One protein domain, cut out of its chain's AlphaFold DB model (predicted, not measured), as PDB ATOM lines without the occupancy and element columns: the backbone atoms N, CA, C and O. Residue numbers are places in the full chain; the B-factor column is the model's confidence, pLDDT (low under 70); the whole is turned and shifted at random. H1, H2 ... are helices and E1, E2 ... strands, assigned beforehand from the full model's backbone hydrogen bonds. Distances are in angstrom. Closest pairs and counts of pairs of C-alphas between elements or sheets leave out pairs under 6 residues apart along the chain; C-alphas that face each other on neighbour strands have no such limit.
ATOM      1  N   THR A 255     160.250 196.527 140.162       75.31
ATOM      2  CA  THR A 255     160.584 195.817 138.922       75.31
ATOM      3  C   THR A 255     161.896 196.334 138.349       75.31
ATOM      4  O   THR A 255     162.021 197.519 138.043       75.31
ATOM      5  N   GLY A 256     162.875 195.444 138.177       79.12
ATOM      6  CA  GLY A 256     164.125 195.733 137.462       79.12
ATOM      7  C   GLY A 256     165.129 196.634 138.190       79.12
ATOM      8  O   GLY A 256     166.172 196.938 137.622       79.12
ATOM      9  N   ARG A 257     164.851 197.063 139.429       85.06
ATOM     10  CA  ARG A 257     165.760 197.877 140.255       85.06
ATOM     11  C   ARG A 257     165.667 197.490 141.736       85.06
ATOM     12  O   ARG A 257     164.601 197.025 142.159       85.06
ATOM     13  N   PRO A 258     166.749 197.671 142.518       91.12
ATOM     14  CA  PRO A 258     166.684 197.522 143.966       91.12
ATOM     15  C   PRO A 258     165.786 198.587 144.597       91.12
ATOM     16  O   PRO A 258     165.605 199.673 144.043       91.12
ATOM     17  N   TYR A 259     165.244 198.271 145.769       93.75
ATOM     18  CA  TYR A 259     164.519 199.227 146.598       93.75
ATOM     19  C   TYR A 259     165.452 199.805 147.659       93.75
ATOM     20  O   TYR A 259     165.953 199.079 148.518       93.75
ATOM     21  N   ASP A 260     165.679 201.109 147.601       95.25
ATOM     22  CA  ASP A 260     166.538 201.811 148.544       95.25
ATOM     23  C   ASP A 260     165.760 202.213 149.797       95.25
ATOM     24  O   ASP A 260     164.645 202.726 149.713       95.25
ATOM     25  N   ALA A 261     166.373 202.008 150.961       94.81
ATOM     26  CA  ALA A 261     165.824 202.436 152.239       94.81
ATOM     27  C   ALA A 261     166.934 202.914 153.179       94.81
ATOM     28  O   ALA A 261     168.099 202.522 153.058       94.81
ATOM     29  N   GLU A 262     166.552 203.758 154.128       95.50
ATOM     30  CA  GLU A 262     167.418 204.247 155.190       95.50
ATOM     31  C   GLU A 262     166.624 204.301 156.493       95.50
ATOM     32  O   GLU A 262     165.461 204.706 156.510       95.50
ATOM     33  N   PHE A 263     167.248 203.857 157.578       93.25
ATOM     34  CA  PHE A 263     166.657 203.853 158.911       93.25
ATOM     35  C   PHE A 263     167.748 203.997 159.973       93.25
ATOM     36  O   PHE A 263     168.928 203.764 159.707       93.25
ATOM     37  N   CYS A 264     167.349 204.383 161.183       89.06
ATOM     38  CA  CYS A 264     168.252 204.575 162.311       89.06
ATOM     39  C   CYS A 264     168.038 203.479 163.362       89.06
ATOM     40  O   CYS A 264     166.906 203.237 163.782       89.06
ATOM     41  N   ILE A 265     169.120 202.830 163.805       79.31
ATOM     42  CA  ILE A 265     169.110 201.894 164.939       79.31
ATOM     43  C   ILE A 265     170.138 202.369 165.960       79.31
ATOM     44  O   ILE A 265     171.340 202.340 165.698       79.31
ATOM     45  N   GLU A 266     169.667 202.761 167.148       73.06
ATOM     46  CA  GLU A 266     170.528 203.158 168.274       73.06
ATOM     47  C   GLU A 266     171.586 204.199 167.846       73.06
ATOM     48  O   GLU A 266     172.780 204.006 168.073       73.06
ATOM     49  N   SER A 267     171.145 205.256 167.158       80.25
ATOM     50  CA  SER A 267     171.970 206.360 166.631       80.25
ATOM     51  C   SER A 267     172.839 206.056 165.403       80.25
ATOM     52  O   SER A 267     173.471 206.976 164.886       80.25
ATOM     53  N   ASP A 268     172.824 204.828 164.873       85.44
ATOM     54  CA  ASP A 268     173.470 204.524 163.593       85.44
ATOM     55  C   ASP A 268     172.472 204.617 162.446       85.44
ATOM     56  O   ASP A 268     171.491 203.869 162.395       85.44
ATOM     57  N   TRP A 269     172.760 205.492 161.486       92.50
ATOM     58  CA  TRP A 269     172.039 205.558 160.221       92.50
ATOM     59  C   TRP A 269     172.534 204.468 159.277       92.50
ATOM     60  O   TRP A 269     173.712 204.416 158.923       92.50
ATOM     61  N   ILE A 270     171.632 203.586 158.864       94.81
ATOM     62  CA  ILE A 270     171.942 202.430 158.028       94.81
ATOM     63  C   ILE A 270     171.282 202.637 156.676       94.81
ATOM     64  O   ILE A 270     170.061 202.745 156.573       94.81
ATOM     65  N   LYS A 271     172.106 202.653 155.627       96.00
ATOM     66  CA  LYS A 271     171.668 202.802 154.240       96.00
ATOM     67  C   LYS A 271     171.696 201.449 153.563       96.00
ATOM     68  O   LYS A 271     172.764 200.851 153.399       96.00
ATOM     69  N   ILE A 272     170.531 200.989 153.126       96.50
ATOM     70  CA  ILE A 272     170.390 199.702 152.456       96.50
ATOM     71  C   ILE A 272     169.836 199.840 151.041       96.50
ATOM     72  O   ILE A 272     169.194 200.836 150.693       96.50
ATOM     73  N   SER A 273     170.061 198.788 150.265       95.62
ATOM     74  CA  SER A 273     169.342 198.493 149.032       95.62
ATOM     75  C   SER A 273     168.851 197.047 149.098       95.62
ATOM     76  O   SER A 273     169.622 196.114 149.334       95.62
ATOM     77  N   LEU A 274     167.548 196.847 148.944       93.88
ATOM     78  CA  LEU A 274     166.920 195.533 148.898       93.88
ATOM     79  C   LEU A 274     166.865 195.045 147.459       93.88
ATOM     80  O   LEU A 274     166.194 195.622 146.603       93.88
ATOM     81  N   TRP A 275     167.558 193.943 147.211       90.31
ATOM     82  CA  TRP A 275     167.668 193.333 145.903       90.31
ATOM     83  C   TRP A 275     166.832 192.074 145.833       90.31
ATOM     84  O   TRP A 275     167.021 191.150 146.626       90.31
ATOM     85  N   ARG A 276     165.999 191.967 144.800       85.44
ATOM     86  CA  ARG A 276     165.604 190.645 144.329       85.44
ATOM     87  C   ARG A 276     166.812 189.976 143.679       85.44
ATOM     88  O   ARG A 276     167.532 190.590 142.895       85.44
ATOM     89  N   LEU A 277     167.044 188.714 144.010       79.38
ATOM     90  CA  LEU A 277     168.229 187.976 143.581       79.38
ATOM     91  C   LEU A 277     168.329 187.830 142.057       79.38
ATOM     92  O   LEU A 277     169.429 187.857 141.520       79.38
ATOM     93  N   ASP A 278     167.201 187.693 141.363       77.88
ATOM     94  CA  ASP A 278     167.147 187.678 139.900       77.88
ATOM     95  C   ASP A 278     167.544 189.032 139.301       77.88
ATOM     96  O   ASP A 278     168.355 189.071 138.378       77.88
ATOM     97  N   VAL A 279     167.054 190.134 139.877       84.12
ATOM     98  CA  VAL A 279     167.446 191.499 139.492       84.12
ATOM     99  C   VAL A 279     168.939 191.709 139.726       84.12
ATOM    100  O   VAL A 279     169.629 192.138 138.811       84.12
ATOM    101  N   LEU A 280     169.459 191.330 140.897       84.00
ATOM    102  CA  LEU A 280     170.888 191.423 141.201       84.00
ATOM    103  C   LEU A 280     171.722 190.646 140.180       84.00
ATOM    104  O   LEU A 280     172.653 191.192 139.603       84.00
ATOM    105  N   VAL A 281     171.376 189.382 139.920       78.31
ATOM    106  CA  VAL A 281     172.099 188.552 138.946       78.31
ATOM    107  C   VAL A 281     172.047 189.165 137.545       78.31
ATOM    108  O   VAL A 281     173.075 189.196 136.873       78.31
ATOM    109  N   ASN A 282     170.901 189.696 137.113       79.00
ATOM    110  CA  ASN A 282     170.774 190.365 135.816       79.00
ATOM    111  C   ASN A 282     171.617 191.639 135.741       79.00
ATOM    112  O   ASN A 282     172.384 191.787 134.798       79.00
ATOM    113  N   THR A 283     171.567 192.501 136.758       80.38
ATOM    114  CA  THR A 283     172.397 193.714 136.825       80.38
ATOM    115  C   THR A 283     173.888 193.384 136.784       80.38
ATOM    116  O   THR A 283     174.660 194.075 136.120       80.38
ATOM    117  N   LEU A 284     174.313 192.312 137.460       76.38
ATOM    118  CA  LEU A 284     175.701 191.850 137.401       76.38
ATOM    119  C   LEU A 284     176.065 191.329 136.006       76.38
ATOM    120  O   LEU A 284     177.170 191.593 135.541       76.38
ATOM    121  N   ASN A 285     175.145 190.634 135.329       73.75
ATOM    122  CA  ASN A 285     175.346 190.165 133.958       73.75
ATOM    123  C   ASN A 285     175.412 191.335 132.954       73.75
ATOM    124  O   ASN A 285     176.283 191.328 132.091       73.75
ATOM    125  N   GLU A 286     174.570 192.363 133.083       75.19
ATOM    126  CA  GLU A 286     174.576 193.557 132.214       75.19
ATOM    127  C   GLU A 286     175.846 194.398 132.397       75.19
ATOM    128  O   GLU A 286     176.489 194.797 131.430       75.19
ATOM    129  N   ARG A 287     176.296 194.602 133.642       68.75
ATOM    130  CA  ARG A 287     177.562 195.308 133.923       68.75
ATOM    131  C   ARG A 287     178.807 194.522 133.490       68.75
ATOM    132  O   ARG A 287     179.918 195.049 133.551       68.75
ATOM    133  N   LYS A 299     179.128 182.404 135.135       51.78
ATOM    134  CA  LYS A 299     177.755 182.324 134.593       51.78
ATOM    135  C   LYS A 299     176.789 181.943 135.720       51.78
ATOM    136  O   LYS A 299     176.582 180.760 135.997       51.78
ATOM    137  N   LEU A 300     176.253 182.948 136.408       54.53
ATOM    138  CA  LEU A 300     175.290 182.776 137.489       54.53
ATOM    139  C   LEU A 300     173.922 182.427 136.896       54.53
ATOM    140  O   LEU A 300     173.412 183.119 136.020       54.53
ATOM    141  N   LYS A 301     173.331 181.322 137.354       55.59
ATOM    142  CA  LYS A 301     171.971 180.947 136.960       55.59
ATOM    143  C   LYS A 301     170.966 181.763 137.759       55.59
ATOM    144  O   LYS A 301     171.066 181.816 138.983       55.59
ATOM    145  N   ILE A 302     169.996 182.347 137.062       52.69
ATOM    146  CA  ILE A 302     168.879 183.076 137.665       52.69
ATOM    147  C   ILE A 302     167.986 182.059 138.401       52.69
ATOM    148  O   ILE A 302     167.490 181.123 137.766       52.69
ATOM    149  N   PRO A 303     167.789 182.187 139.722       52.25
ATOM    150  CA  PRO A 303     166.848 181.343 140.445       52.25
ATOM    151  C   PRO A 303     165.406 181.721 140.085       52.25
ATOM    152  O   PRO A 303     165.070 182.897 139.988       52.25
ATOM    153  N   LYS A 304     164.532 180.721 139.917       46.56
ATOM    154  CA  LYS A 304     163.121 180.924 139.529       46.56
ATOM    155  C   LYS A 304     162.221 181.534 140.613       46.56
ATOM    156  O   LYS A 304     161.084 181.882 140.314       46.56
ATOM    157  N   LYS A 305     162.682 181.628 141.865       56.03
ATOM    158  CA  LYS A 305     161.931 182.232 142.978       56.03
ATOM    159  C   LYS A 305     162.632 183.489 143.485       56.03
ATOM    160  O   LYS A 305     163.854 183.500 143.634       56.03
ATOM    161  N   CYS A 306     161.838 184.519 143.779       54.62
ATOM    162  CA  CYS A 306     162.306 185.786 144.331       54.62
ATOM    163  C   CYS A 306     162.858 185.576 145.745       54.62
ATOM    164  O   CYS A 306     162.102 185.386 146.692       54.62
ATOM    165  N   HIS A 307     164.178 185.632 145.884       74.94
ATOM    166  CA  HIS A 307     164.831 185.791 147.178       74.94
ATOM    167  C   HIS A 307     165.283 187.235 147.319       74.94
ATOM    168  O   HIS A 307     165.892 187.770 146.394       74.94
ATOM    169  N   LEU A 308     165.009 187.844 148.468       85.31
ATOM    170  CA  LEU A 308     165.556 189.152 148.795       85.31
ATOM    171  C   LEU A 308     166.940 189.010 149.431       85.31
ATOM    172  O   LEU A 308     167.201 188.104 150.228       85.31
ATOM    173  N   VAL A 309     167.826 189.924 149.065       89.56
ATOM    174  CA  VAL A 309     169.162 190.095 149.630       89.56
ATOM    175  C   VAL A 309     169.313 191.563 149.982       89.56
ATOM    176  O   VAL A 309     168.890 192.427 149.217       89.56
ATOM    177  N   VAL A 310     169.917 191.845 151.131       94.75
ATOM    178  CA  VAL A 310     170.224 193.218 151.527       94.75
ATOM    179  C   VAL A 310     171.641 193.564 151.093       94.75
ATOM    180  O   VAL A 310     172.569 192.793 151.334       94.75
ATOM    181  N   GLU A 311     171.806 194.715 150.466       96.00
ATOM    182  CA  GLU A 311     173.078 195.410 150.310       96.00
ATOM    183  C   GLU A 311     173.158 196.485 151.391       96.00
ATOM    184  O   GLU A 311     172.260 197.318 151.495       96.00
ATOM    185  N   VAL A 312     174.216 196.476 152.199       95.94
ATOM    186  CA  VAL A 312     174.507 197.545 153.161       95.94
ATOM    187  C   VAL A 312     175.530 198.477 152.520       95.94
ATOM    188  O   VAL A 312     176.704 198.121 152.399       95.94
ATOM    189  N   ARG A 313     175.073 199.657 152.086       93.06
ATOM    190  CA  ARG A 313     175.855 200.595 151.261       93.06
ATOM    191  C   ARG A 313     176.860 201.414 152.060       93.06
ATOM    192  O   ARG A 313     177.867 201.848 151.520       93.06
ATOM    193  N   ASN A 314     176.599 201.625 153.347       93.31
ATOM    194  CA  ASN A 314     177.489 202.357 154.246       93.31
ATOM    195  C   ASN A 314     178.169 201.438 155.273       93.31
ATOM    196  O   ASN A 314     178.468 201.855 156.387       93.31
ATOM    197  N   ALA A 315     178.423 200.175 154.913       90.81
ATOM    198  CA  ALA A 315     178.997 199.189 155.829       90.81
ATOM    199  C   ALA A 315     180.358 199.607 156.421       90.81
ATOM    200  O   ALA A 315     180.678 199.214 157.540       90.81
ATOM    201  N   GLU A 316     181.155 200.397 155.695       88.88
ATOM    202  CA  GLU A 316     182.468 200.865 156.155       88.88
ATOM    203  C   GLU A 316     182.394 201.948 157.236       88.88
ATOM    204  O   GLU A 316     183.313 202.046 158.048       88.88
ATOM    205  N   SER A 317     181.312 202.736 157.273       88.75
ATOM    206  CA  SER A 317     181.123 203.804 158.263       88.75
ATOM    207  C   SER A 317     180.494 203.316 159.568       88.75
ATOM    208  O   SER A 317     180.380 204.087 160.514       88.75
ATOM    209  N   LEU A 318     180.020 202.070 159.606       90.00
ATOM    210  CA  LEU A 318     179.354 201.488 160.765       90.00
ATOM    211  C   LEU A 318     180.375 200.864 161.723       90.00
ATOM    212  O   LEU A 318     181.341 200.227 161.294       90.00
ATOM    213  N   ASP A 319     180.128 200.991 163.029       86.25
ATOM    214  CA  ASP A 319     180.959 200.346 164.047       86.25
ATOM    215  C   ASP A 319     180.924 198.816 163.892       86.25
ATOM    216  O   ASP A 319     179.884 198.163 164.013       86.25
ATOM    217  N   LYS A 320     182.095 198.227 163.646       85.12
ATOM    218  CA  LYS A 320     182.265 196.792 163.404       85.12
ATOM    219  C   LYS A 320     182.054 195.949 164.659       85.12
ATOM    220  O   LYS A 320     181.787 194.757 164.514       85.12
ATOM    221  N   GLU A 321     182.159 196.509 165.863       79.19
ATOM    222  CA  GLU A 321     181.835 195.782 167.096       79.19
ATOM    223  C   GLU A 321     180.319 195.688 167.295       79.19
ATOM    224  O   GLU A 321     179.784 194.597 167.533       79.19
ATOM    225  N   LYS A 322     179.606 196.805 167.110       82.12
ATOM    226  CA  LYS A 322     178.138 196.851 167.144       82.12
ATOM    227  C   LYS A 322     177.503 196.042 166.010       82.12
ATOM    228  O   LYS A 322     176.584 195.255 166.254       82.12
ATOM    229  N   TRP A 323     178.052 196.151 164.801       90.06
ATOM    230  CA  TRP A 323     177.615 195.467 163.579       90.06
ATOM    231  C   TRP A 323     178.525 194.283 163.222       90.06
ATOM    232  O   TRP A 323     178.933 194.094 162.075       90.06
ATOM    233  N   TRP A 324     178.806 193.447 164.226       90.94
ATOM    234  CA  TRP A 324     179.747 192.314 164.201       90.94
ATOM    235  C   TRP A 324     179.581 191.319 163.039       90.94
ATOM    236  O   TRP A 324     180.501 190.553 162.746       90.94
ATOM    237  N   PHE A 325     178.422 191.287 162.378       93.12
ATOM    238  CA  PHE A 325     178.172 190.406 161.240       93.12
ATOM    239  C   PHE A 325     178.654 190.981 159.899       93.12
ATOM    240  O   PHE A 325     178.866 190.206 158.969       93.12
ATOM    241  N   LEU A 326     178.876 192.295 159.770       93.94
ATOM    242  CA  LEU A 326     179.355 192.899 158.517       93.94
ATOM    243  C   LEU A 326     180.736 192.361 158.094       93.94
ATOM    244  O   LEU A 326     180.865 191.945 156.938       93.94
ATOM    245  N   PRO A 327     181.743 192.243 158.990       92.44
ATOM    246  CA  PRO A 327     183.045 191.677 158.630       92.44
ATOM    247  C   PRO A 327     182.979 190.234 158.110       92.44
ATOM    248  O   PRO A 327     183.809 189.846 157.291       92.44
ATOM    249  N   ILE A 328     181.989 189.443 158.540       91.12
ATOM    250  CA  ILE A 328     181.799 188.052 158.096       91.12
ATOM    251  C   ILE A 328     181.504 187.996 156.593       91.12
ATOM    252  O   ILE A 328     182.061 187.160 155.874       91.12
ATOM    253  N   PHE A 329     180.625 188.882 156.123       90.06
ATOM    254  CA  PHE A 329     180.236 188.957 154.717       90.06
ATOM    255  C   PHE A 329     181.256 189.736 153.885       90.06
ATOM    256  O   PHE A 329     181.605 189.277 152.799       90.06
ATOM    257  N   GLY A 330     181.812 190.826 154.425       90.00
ATOM    258  CA  GLY A 330     182.855 191.617 153.762       90.00
ATOM    259  C   GLY A 330     184.157 190.846 153.504       90.00
ATOM    260  O   GLY A 330     184.849 191.129 152.539       90.00
ATOM    261  N   ASN A 331     184.471 189.820 154.306       90.00
ATOM    262  CA  ASN A 331     185.627 188.935 154.080       90.00
ATOM    263  C   ASN A 331     185.272 187.636 153.329       90.00
ATOM    264  O   ASN A 331     186.046 186.673 153.339       90.00
ATOM    265  N   HIS A 332     184.093 187.572 152.703       86.50
ATOM    266  CA  HIS A 332     183.658 186.468 151.840       86.50
ATOM    267  C   HIS A 332     183.776 185.078 152.489       86.50
ATOM    268  O   HIS A 332     184.139 184.090 151.835       86.50
ATOM    269  N   LEU A 333     183.469 184.974 153.790       85.25
ATOM    270  CA  LEU A 333     183.704 183.762 154.585       85.25
ATOM    271  C   LEU A 333     183.121 182.500 153.915       85.25
ATOM    272  O   LEU A 333     183.791 181.464 153.819       85.25
ATOM    273  N   PHE A 334     181.903 182.614 153.384       78.50
ATOM    274  CA  PHE A 334     181.130 181.519 152.789       78.50
ATOM    275  C   PHE A 334     181.492 181.186 151.329       78.50
ATOM    276  O   PHE A 334     180.962 180.222 150.770       78.50
ATOM    277  N   THR A 335     182.394 181.940 150.698       76.19
ATOM    278  CA  THR A 335     182.776 181.752 149.289       76.19
ATOM    279  C   THR A 335     184.014 180.875 149.162       76.19
ATOM    280  O   THR A 335     184.902 180.886 150.010       76.19
ATOM    281  N   SER A 336     184.090 180.070 148.103       71.50
ATOM    282  CA  SER A 336     185.291 179.275 147.833       71.50
ATOM    283  C   SER A 336     186.434 180.175 147.365       71.50
ATOM    284  O   SER A 336     186.236 180.963 146.448       71.50
ATOM    285  N   SER A 337     187.644 179.990 147.907       68.81
ATOM    286  CA  SER A 337     188.847 180.717 147.463       68.81
ATOM    287  C   SER A 337     189.135 180.586 145.964       68.81
ATOM    288  O   SER A 337     189.731 181.478 145.386       68.81
ATOM    289  N   ALA A 338     188.685 179.508 145.308       66.44
ATOM    290  CA  ALA A 338     188.837 179.333 143.858       66.44
ATOM    291  C   ALA A 338     187.983 180.308 143.021       66.44
ATOM    292  O   ALA A 338     188.103 180.336 141.802       66.44
ATOM    293  N   LYS A 339     187.083 181.049 143.672       69.06
ATOM    294  CA  LYS A 339     186.154 182.014 143.080       69.06
ATOM    295  C   LYS A 339     186.384 183.432 143.619       69.06
ATOM    296  O   LYS A 339     185.472 184.245 143.614       69.06
ATOM    297  N   LEU A 340     187.557 183.704 144.167       74.06
ATOM    298  CA  LEU A 340     187.946 185.037 144.608       74.06
ATOM    299  C   LEU A 340     189.212 185.422 143.854       74.06
ATOM    300  O   LEU A 340     190.001 184.543 143.494       74.06
ATOM    301  N   ASP A 341     189.407 186.718 143.636       78.94
ATOM    302  CA  ASP A 341     190.708 187.211 143.207       78.94
ATOM    303  C   ASP A 341     191.774 186.926 144.284       78.94
ATOM    304  O   ASP A 341     191.484 186.506 145.415       78.94
ATOM    305  N   LYS A 342     193.047 187.122 143.928       81.75
ATOM    306  CA  LYS A 342     194.167 186.809 144.820       81.75
ATOM    307  C   LYS A 342     194.107 187.603 146.132       81.75
ATOM    308  O   LYS A 342     194.333 187.018 147.189       81.75
ATOM    309  N   SER A 343     193.768 188.891 146.066       83.38
ATOM    310  CA  SER A 343     193.711 189.786 147.226       83.38
ATOM    311  C   SER A 343     192.589 189.377 148.185       83.38
ATOM    312  O   SER A 343     192.832 189.110 149.364       83.38
ATOM    313  N   ALA A 344     191.374 189.201 147.665       81.94
ATOM    314  CA  ALA A 344     190.208 188.756 148.416       81.94
ATOM    315  C   ALA A 344     190.401 187.343 148.994       81.94
ATOM    316  O   ALA A 344     190.000 187.063 150.127       81.94
ATOM    317  N   SER A 345     191.063 186.443 148.261       84.94
ATOM    318  CA  SER A 345     191.403 185.103 148.755       84.94
ATOM    319  C   SER A 345     192.410 185.142 149.915       84.94
ATOM    320  O   SER A 345     192.276 184.375 150.879       84.94
ATOM    321  N   GLU A 346     193.406 186.029 149.862       87.50
ATOM    322  CA  GLU A 346     194.378 186.237 150.940       87.50
ATOM    323  C   GLU A 346     193.729 186.877 152.175       87.50
ATOM    324  O   GLU A 346     193.922 186.371 153.286       87.50
ATOM    325  N   ALA A 347     192.905 187.913 151.987       86.81
ATOM    326  CA  ALA A 347     192.129 188.552 153.052       86.81
ATOM    327  C   ALA A 347     191.206 187.545 153.750       86.81
ATOM    328  O   ALA A 347     191.260 187.381 154.970       86.81
ATOM    329  N   ARG A 348     190.459 186.750 152.974       87.94
ATOM    330  CA  ARG A 348     189.625 185.660 153.494       87.94
ATOM    331  C   ARG A 348     190.437 184.636 154.282       87.94
ATOM    332  O   ARG A 348     190.019 184.201 155.353       87.94
ATOM    333  N   SER A 349     191.584 184.209 153.757       86.75
ATOM    334  CA  SER A 349     192.430 183.203 154.418       86.75
ATOM    335  C   SER A 349     192.985 183.717 155.745       86.75
ATOM    336  O   SER A 349     193.045 182.967 156.723       86.75
ATOM    337  N   ARG A 350     193.345 185.003 155.789       87.06
ATOM    338  CA  ARG A 350     193.764 185.701 157.003       87.06
ATOM    339  C   ARG A 350     192.622 185.760 158.017       87.06
ATOM    340  O   ARG A 350     192.790 185.256 159.124       87.06
ATOM    341  N   PHE A 351     191.447 186.220 157.592       88.06
ATOM    342  CA  PHE A 351     190.243 186.295 158.419       88.06
ATOM    343  C   PHE A 351     189.849 184.928 159.006       88.06
ATOM    344  O   PHE A 351     189.574 184.797 160.196       88.06
ATOM    345  N   ILE A 352     189.883 183.861 158.203       86.56
ATOM    346  CA  ILE A 352     189.606 182.495 158.674       86.56
ATOM    347  C   ILE A 352     190.574 182.075 159.777       86.56
ATOM    348  O   ILE A 352     190.146 181.482 160.771       86.56
ATOM    349  N   LYS A 353     191.867 182.363 159.596       83.62
ATOM    350  CA  LYS A 353     192.910 182.000 160.555       83.62
ATOM    351  C   LYS A 353     192.754 182.782 161.858       83.62
ATOM    352  O   LYS A 353     192.716 182.163 162.915       83.62
ATOM    353  N   GLU A 354     192.619 184.102 161.769       83.19
ATOM    354  CA  GLU A 354     192.498 185.004 162.920       83.19
ATOM    355  C   GLU A 354     191.233 184.723 163.731       83.19
ATOM    356  O   GLU A 354     191.264 184.741 164.959       83.19
ATOM    357  N   HIS A 355     190.131 184.360 163.071       81.94
ATOM    358  CA  HIS A 355     188.859 184.121 163.751       81.94
ATOM    359  C   HIS A 355     188.538 182.646 164.024       81.94
ATOM    360  O   HIS A 355     187.474 182.336 164.569       81.94
ATOM    361  N   GLY A 356     189.447 181.727 163.682       79.44
ATOM    362  CA  GLY A 356     189.317 180.305 163.998       79.44
ATOM    363  C   GLY A 356     188.196 179.581 163.246       79.44
ATOM    364  O   GLY A 356     187.616 178.606 163.749       79.44
ATOM    365  N   PHE A 357     187.864 180.041 162.041       84.19
ATOM    366  CA  PHE A 357     186.919 179.352 161.165       84.19
ATOM    367  C   PHE A 357     187.586 178.150 160.471       84.19
ATOM    368  O   PHE A 357     188.805 178.104 160.308       84.19
ATOM    369  N   PRO A 358     186.824 177.121 160.060       76.44
ATOM    370  CA  PRO A 358     187.364 176.090 159.177       76.44
ATOM    371  C   PRO A 358     187.667 176.681 157.788       76.44
ATOM    372  O   PRO A 358     186.936 177.544 157.320       76.44
ATOM    373  N   ASN A 359     188.690 176.168 157.088       67.50
ATOM    374  CA  ASN A 359     189.137 176.679 155.771       67.50
ATOM    375  C   ASN A 359     188.024 176.778 154.707       67.50
ATOM    376  O   ASN A 359     188.064 177.630 153.817       67.50
ATOM    377  N   ASN A 360     187.021 175.907 154.808       66.38
ATOM    378  CA  ASN A 360     185.800 175.951 154.012       66.38
ATOM    379  C   ASN A 360     184.604 175.912 154.971       66.38
ATOM    380  O   ASN A 360     184.047 174.834 155.194       66.38
ATOM    381  N   PRO A 361     184.223 177.056 155.565       63.94
ATOM    382  CA  PRO A 361     183.053 177.183 156.419       63.94
ATOM    383  C   PRO A 361     181.822 177.271 155.521       63.94
ATOM    384  O   PRO A 361     181.141 178.285 155.457       63.94
ATOM    385  N   ILE A 362     181.584 176.226 154.736       61.12
ATOM    386  CA  ILE A 362     180.416 176.174 153.876       61.12
ATOM    387  C   ILE A 362     179.340 175.444 154.673       61.12
ATOM    388  O   ILE A 362     179.473 174.252 154.948       61.12
ATOM    389  N   LEU A 363     178.271 176.159 155.021       59.28
ATOM    390  CA  LEU A 363     177.008 175.579 155.481       59.28
ATOM    391  C   LEU A 363     176.336 174.904 154.271       59.28
ATOM    392  O   LEU A 363     175.360 175.410 153.728       59.28
ATOM    393  N   ILE A 364     176.943 173.824 153.755       49.62
ATOM    394  CA  ILE A 364     176.544 173.165 152.493       49.62
ATOM    395  C   ILE A 364     175.114 172.627 152.576       49.62
ATOM    396  O   ILE A 364     174.441 172.530 151.556       49.62
ATOM    397  N   SER A 365     174.659 172.284 153.774       49.41
ATOM    398  CA  SER A 365     173.503 171.418 153.964       49.41
ATOM    399  C   SER A 365     172.145 172.138 153.944       49.41
ATOM    400  O   SER A 365     171.131 171.457 153.976       49.41
ATOM    401  N   TYR A 366     172.083 173.478 153.884       53.06
ATOM    402  CA  TYR A 366     170.814 174.203 154.115       53.06
ATOM    403  C   TYR A 366     170.540 175.354 153.143       53.06
ATOM    404  O   TYR A 366     169.992 176.384 153.527       53.06
ATOM    405  N   ILE A 367     170.885 175.182 151.870       50.38
ATOM    406  CA  ILE A 367     170.260 175.951 150.782       50.38
ATOM    407  C   ILE A 367     169.263 175.007 150.093       50.38
ATOM    408  O   ILE A 367     169.594 173.827 149.961       50.38
ATOM    409  N   PRO A 368     168.044 175.459 149.725       43.56
ATOM    410  CA  PRO A 368     166.949 174.558 149.379       43.56
ATOM    411  C   PRO A 368     167.349 173.588 148.259       43.56
ATOM    412  O   PRO A 368     167.818 174.050 147.217       43.56
ATOM    413  N   PRO A 369     167.078 172.275 148.382       39.22
ATOM    414  CA  PRO A 369     167.203 171.350 147.253       39.22
ATOM    415  C   PRO A 369     166.209 171.670 146.117       39.22
ATOM    416  O   PRO A 369     166.440 171.299 144.971       39.22
ATOM    417  N   ASN A 370     165.140 172.420 146.417       40.19
ATOM    418  CA  ASN A 370     164.127 172.881 145.461       40.19
ATOM    419  C   ASN A 370     164.442 174.245 144.819       40.19
ATOM    420  O   ASN A 370     163.526 174.924 144.358       40.19
ATOM    421  N   ILE A 371     165.716 174.651 144.758       46.88
ATOM    422  CA  ILE A 371     166.186 175.531 143.681       46.88
ATOM    423  C   ILE A 371     166.835 174.604 142.645       46.88
ATOM    424  O   ILE A 371     168.030 174.324 142.757       46.88
ATOM    425  N   PRO A 372     166.090 174.086 141.646       38.66
ATOM    426  CA  PRO A 372     166.626 173.129 140.671       38.66
ATOM    427  C   PRO A 372     167.865 173.663 139.932       38.66
ATOM    428  O   PRO A 372     168.660 172.893 139.386       38.66
ATOM    429  N   GLU A 373     168.038 174.990 139.907       42.81
ATOM    430  CA  GLU A 373     169.128 175.676 139.227       42.81
ATOM    431  C   GLU A 373     170.392 175.915 140.078       42.81
ATOM    432  O   GLU A 373     171.474 175.978 139.490       42.81
ATOM    433  N   ILE A 374     170.299 175.990 141.417       44.69
ATOM    434  CA  ILE A 374     171.444 176.173 142.332       44.69
ATOM    435  C   ILE A 374     171.812 174.800 142.889       44.69
ATOM    436  O   ILE A 374     171.298 174.349 143.909       44.69
ATOM    437  N   LYS A 375     172.725 174.099 142.208       41.59
ATOM    438  CA  LYS A 375     173.087 172.718 142.574       41.59
ATOM    439  C   LYS A 375     173.832 172.640 143.913       41.59
ATOM    440  O   LYS A 375     174.020 171.537 144.431       41.59
ATOM    441  N   ARG A 376     174.333 173.772 144.439       51.31
ATOM    442  CA  ARG A 376     175.121 173.857 145.681       51.31
ATOM    443  C   ARG A 376     174.958 175.208 146.376       51.31
ATOM    444  O   ARG A 376     175.116 176.244 145.742       51.31
ATOM    445  N   ALA A 377     174.850 175.191 147.705       55.16
ATOM    446  CA  ALA A 377     174.917 176.372 148.573       55.16
ATOM    447  C   ALA A 377     176.082 177.334 148.248       55.16
ATOM    448  O   ALA A 377     175.959 178.554 148.326       55.16
ATOM    449  N   GLY A 378     177.221 176.777 147.824       59.69
ATOM    450  CA  GLY A 378     178.390 177.556 147.429       59.69
ATOM    451  C   GLY A 378     178.159 178.468 146.223       59.69
ATOM    452  O   GLY A 378     178.849 179.471 146.117       59.69
ATOM    453  N   GLU A 379     177.223 178.169 145.321       62.38
ATOM    454  CA  GLU A 379     176.909 179.030 144.170       62.38
ATOM    455  C   GLU A 379     176.194 180.310 144.611       62.38
ATOM    456  O   GLU A 379     176.618 181.383 144.201       62.38
ATOM    457  N   TYR A 380     175.229 180.218 145.532       71.12
ATOM    458  CA  TYR A 380     174.521 181.377 146.087       71.12
ATOM    459  C   TYR A 380     175.470 182.374 146.768       71.12
ATOM    460  O   TYR A 380     175.528 183.541 146.391       71.12
ATOM    461  N   PHE A 381     176.299 181.905 147.706       74.81
ATOM    462  CA  PHE A 381     177.293 182.760 148.366       74.81
ATOM    463  C   PHE A 381     178.405 183.235 147.425       74.81
ATOM    464  O   PHE A 381     179.040 184.252 147.686       74.81
ATOM    465  N   SER A 382     178.664 182.522 146.323       72.81
ATOM    466  CA  SER A 382     179.571 183.034 145.289       72.81
ATOM    467  C   SER A 382     178.966 184.236 144.571       72.81
ATOM    468  O   SER A 382     179.690 185.193 144.337       72.81
ATOM    469  N   SER A 383     177.665 184.204 144.259       74.06
ATOM    470  CA  SER A 383     176.962 185.340 143.650       74.06
ATOM    471  C   SER A 383     177.022 186.579 144.533       74.06
ATOM    472  O   SER A 383     177.312 187.661 144.041       74.06
ATOM    473  N   LEU A 384     176.793 186.415 145.840       81.00
ATOM    474  CA  LEU A 384     176.835 187.529 146.792       81.00
ATOM    475  C   LEU A 384     178.234 188.128 146.927       81.00
ATOM    476  O   LEU A 384     178.377 189.343 146.974       81.00
ATOM    477  N   SER A 385     179.273 187.294 146.946       80.50
ATOM    478  CA  SER A 385     180.648 187.797 146.992       80.50
ATOM    479  C   SER A 385     181.075 188.449 145.684       80.50
ATOM    480  O   SER A 385     181.745 189.470 145.724       80.50
ATOM    481  N   ALA A 386     180.640 187.926 144.534       76.56
ATOM    482  CA  ALA A 386     180.850 188.595 143.254       76.56
ATOM    483  C   ALA A 386     180.150 189.963 143.218       76.56
ATOM    484  O   ALA A 386     180.760 190.945 142.808       76.56
ATOM    485  N   ALA A 387     178.906 190.043 143.706       82.19
ATOM    486  CA  ALA A 387     178.185 191.304 143.855       82.19
ATOM    487  C   ALA A 387     178.940 192.282 144.760       82.19
ATOM    488  O   ALA A 387     179.133 193.437 144.398       82.19
ATOM    489  N   SER A 388     179.418 191.794 145.904       86.06
ATOM    490  CA  SER A 388     180.169 192.582 146.877       86.06
ATOM    491  C   SER A 388     181.458 193.160 146.288       86.06
ATOM    492  O   SER A 388     181.709 194.350 146.446       86.06
ATOM    493  N   LEU A 389     182.219 192.360 145.534       82.94
ATOM    494  CA  LEU A 389     183.438 192.810 144.852       82.94
ATOM    495  C   LEU A 389     183.146 193.814 143.725       82.94
ATOM    496  O   LEU A 389     183.886 194.777 143.559       82.94
ATOM    497  N   LEU A 390     182.070 193.610 142.957       80.31
ATOM    498  CA  LEU A 390     181.714 194.476 141.825       80.31
ATOM    499  C   LEU A 390     181.074 195.804 142.245       80.31
ATOM    500  O   LEU A 390     181.200 196.794 141.529       80.31
ATOM    501  N   LEU A 391     180.350 195.815 143.365       82.38
ATOM    502  CA  LEU A 391     179.587 196.971 143.844       82.38
ATOM    503  C   LEU A 391     180.236 197.661 145.051       82.38
ATOM    504  O   LEU A 391     179.726 198.682 145.503       82.38
ATOM    505  N   GLY A 392     181.339 197.121 145.578       83.75
ATOM    506  CA  GLY A 392     182.052 197.691 146.725       83.75
ATOM    507  C   GLY A 392     181.216 197.742 148.009       83.75
ATOM    508  O   GLY A 392     181.449 198.596 148.853       83.75
ATOM    509  N   SER A 393     180.222 196.860 148.147       88.69
ATOM    510  CA  SER A 393     179.249 196.873 149.249       88.69
ATOM    511  C   SER A 393     179.097 195.495 149.891       88.69
ATOM    512  O   SER A 393     179.529 194.482 149.338       88.69
ATOM    513  N   VAL A 394     178.477 195.420 151.072       92.88
ATOM    514  CA  VAL A 394     178.294 194.150 151.800       92.88
ATOM    515  C   VAL A 394     176.910 193.565 151.522       92.88
ATOM    516  O   VAL A 394     175.899 194.184 151.840       92.88
ATOM    517  N   PHE A 395     176.863 192.343 150.981       91.94
ATOM    518  CA  PHE A 395     175.616 191.632 150.680       91.94
ATOM    519  C   PHE A 395     175.288 190.571 151.734       91.94
ATOM    520  O   PHE A 395     176.101 189.688 152.016       91.94
ATOM    521  N   ILE A 396     174.068 190.617 152.274       90.81
ATOM    522  CA  ILE A 396     173.610 189.758 153.369       90.81
ATOM    523  C   ILE A 396     172.330 189.014 152.964       90.81
ATOM    524  O   ILE A 396     171.305 189.642 152.674       90.81
ATOM    525  N   PRO A 397     172.322 187.669 153.018       87.19
ATOM    526  CA  PRO A 397     171.110 186.873 152.881       87.19
ATOM    527  C   PRO A 397     170.315 186.900 154.199       87.19
ATOM    528  O   PRO A 397     170.313 185.929 154.958       87.19
TER     529      PRO A 397
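What this domain is: This is residues 255 to 287 and 299 to 397 of the 751 residues of an uncharacterized protein of Kangiellaceae bacterium (UniProt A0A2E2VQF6). A strongly twisted four-stranded sheet has helices H1 and H4 over one face, in two layers, one of strands and one of helices. The long hairpin of E1 and E2 makes one side of the domain; H3 lies far out beyond short H2, on the other side of the sheet's E4 edge. The printed part has 132 residues, in the order E1 E2 H1 E3 H2 H3 H4 E4, class mixed; the sheet, E1 E2 E3 E4, is antiparallel. It is compact, with a radius of gyration of the C-alphas of 15.0 A and spans of 41 by 38 by 27 A.

Where its parts are: E1, residues 259 to 265, begins at C-alpha 259 (164.519, 199.227, 146.598). E2 is residues 268 to 276, 25.0 A long, E3 308 to 312, and E4 394 to 396, ending at C-alpha 396 (173.610, 189.758, 153.369). H4 is residues 377 to 391, 21.6 A, H3 342 to 355, 19.8 A, H1 277 to 286, and H2 326 to 330.

How they stand to each other: N 261 and O 272 are 3.1 A apart between E1 and E2, N 273 and O 311 2.9 A between E2 and E3, and N 312 and O 394 2.9 A between E3 and E4. H4 is on the sheet over E4, at a height of 6.5 A, only just slantwise at 31 degrees on the local plane. H1, on the same face, stands up from the sheet and touches H4, C-alphas 284 and 387 being closest at 6.9 A. H2 only grazes the sheet; H3 is not on it. In the four helices every O i to N i+4 pair is within hydrogen-bond range.

The domain as a whole: C-alphas 267 and 372, the farthest apart, are 42.5 A apart. Residues 288 to 298 are not printed; the gap is 13.0 A. The links E3 to H2, H2 to H3 and H3 to H4 are long. Confidence is under 70 at 33 residues, among them 299 to 306 and 359 to 379.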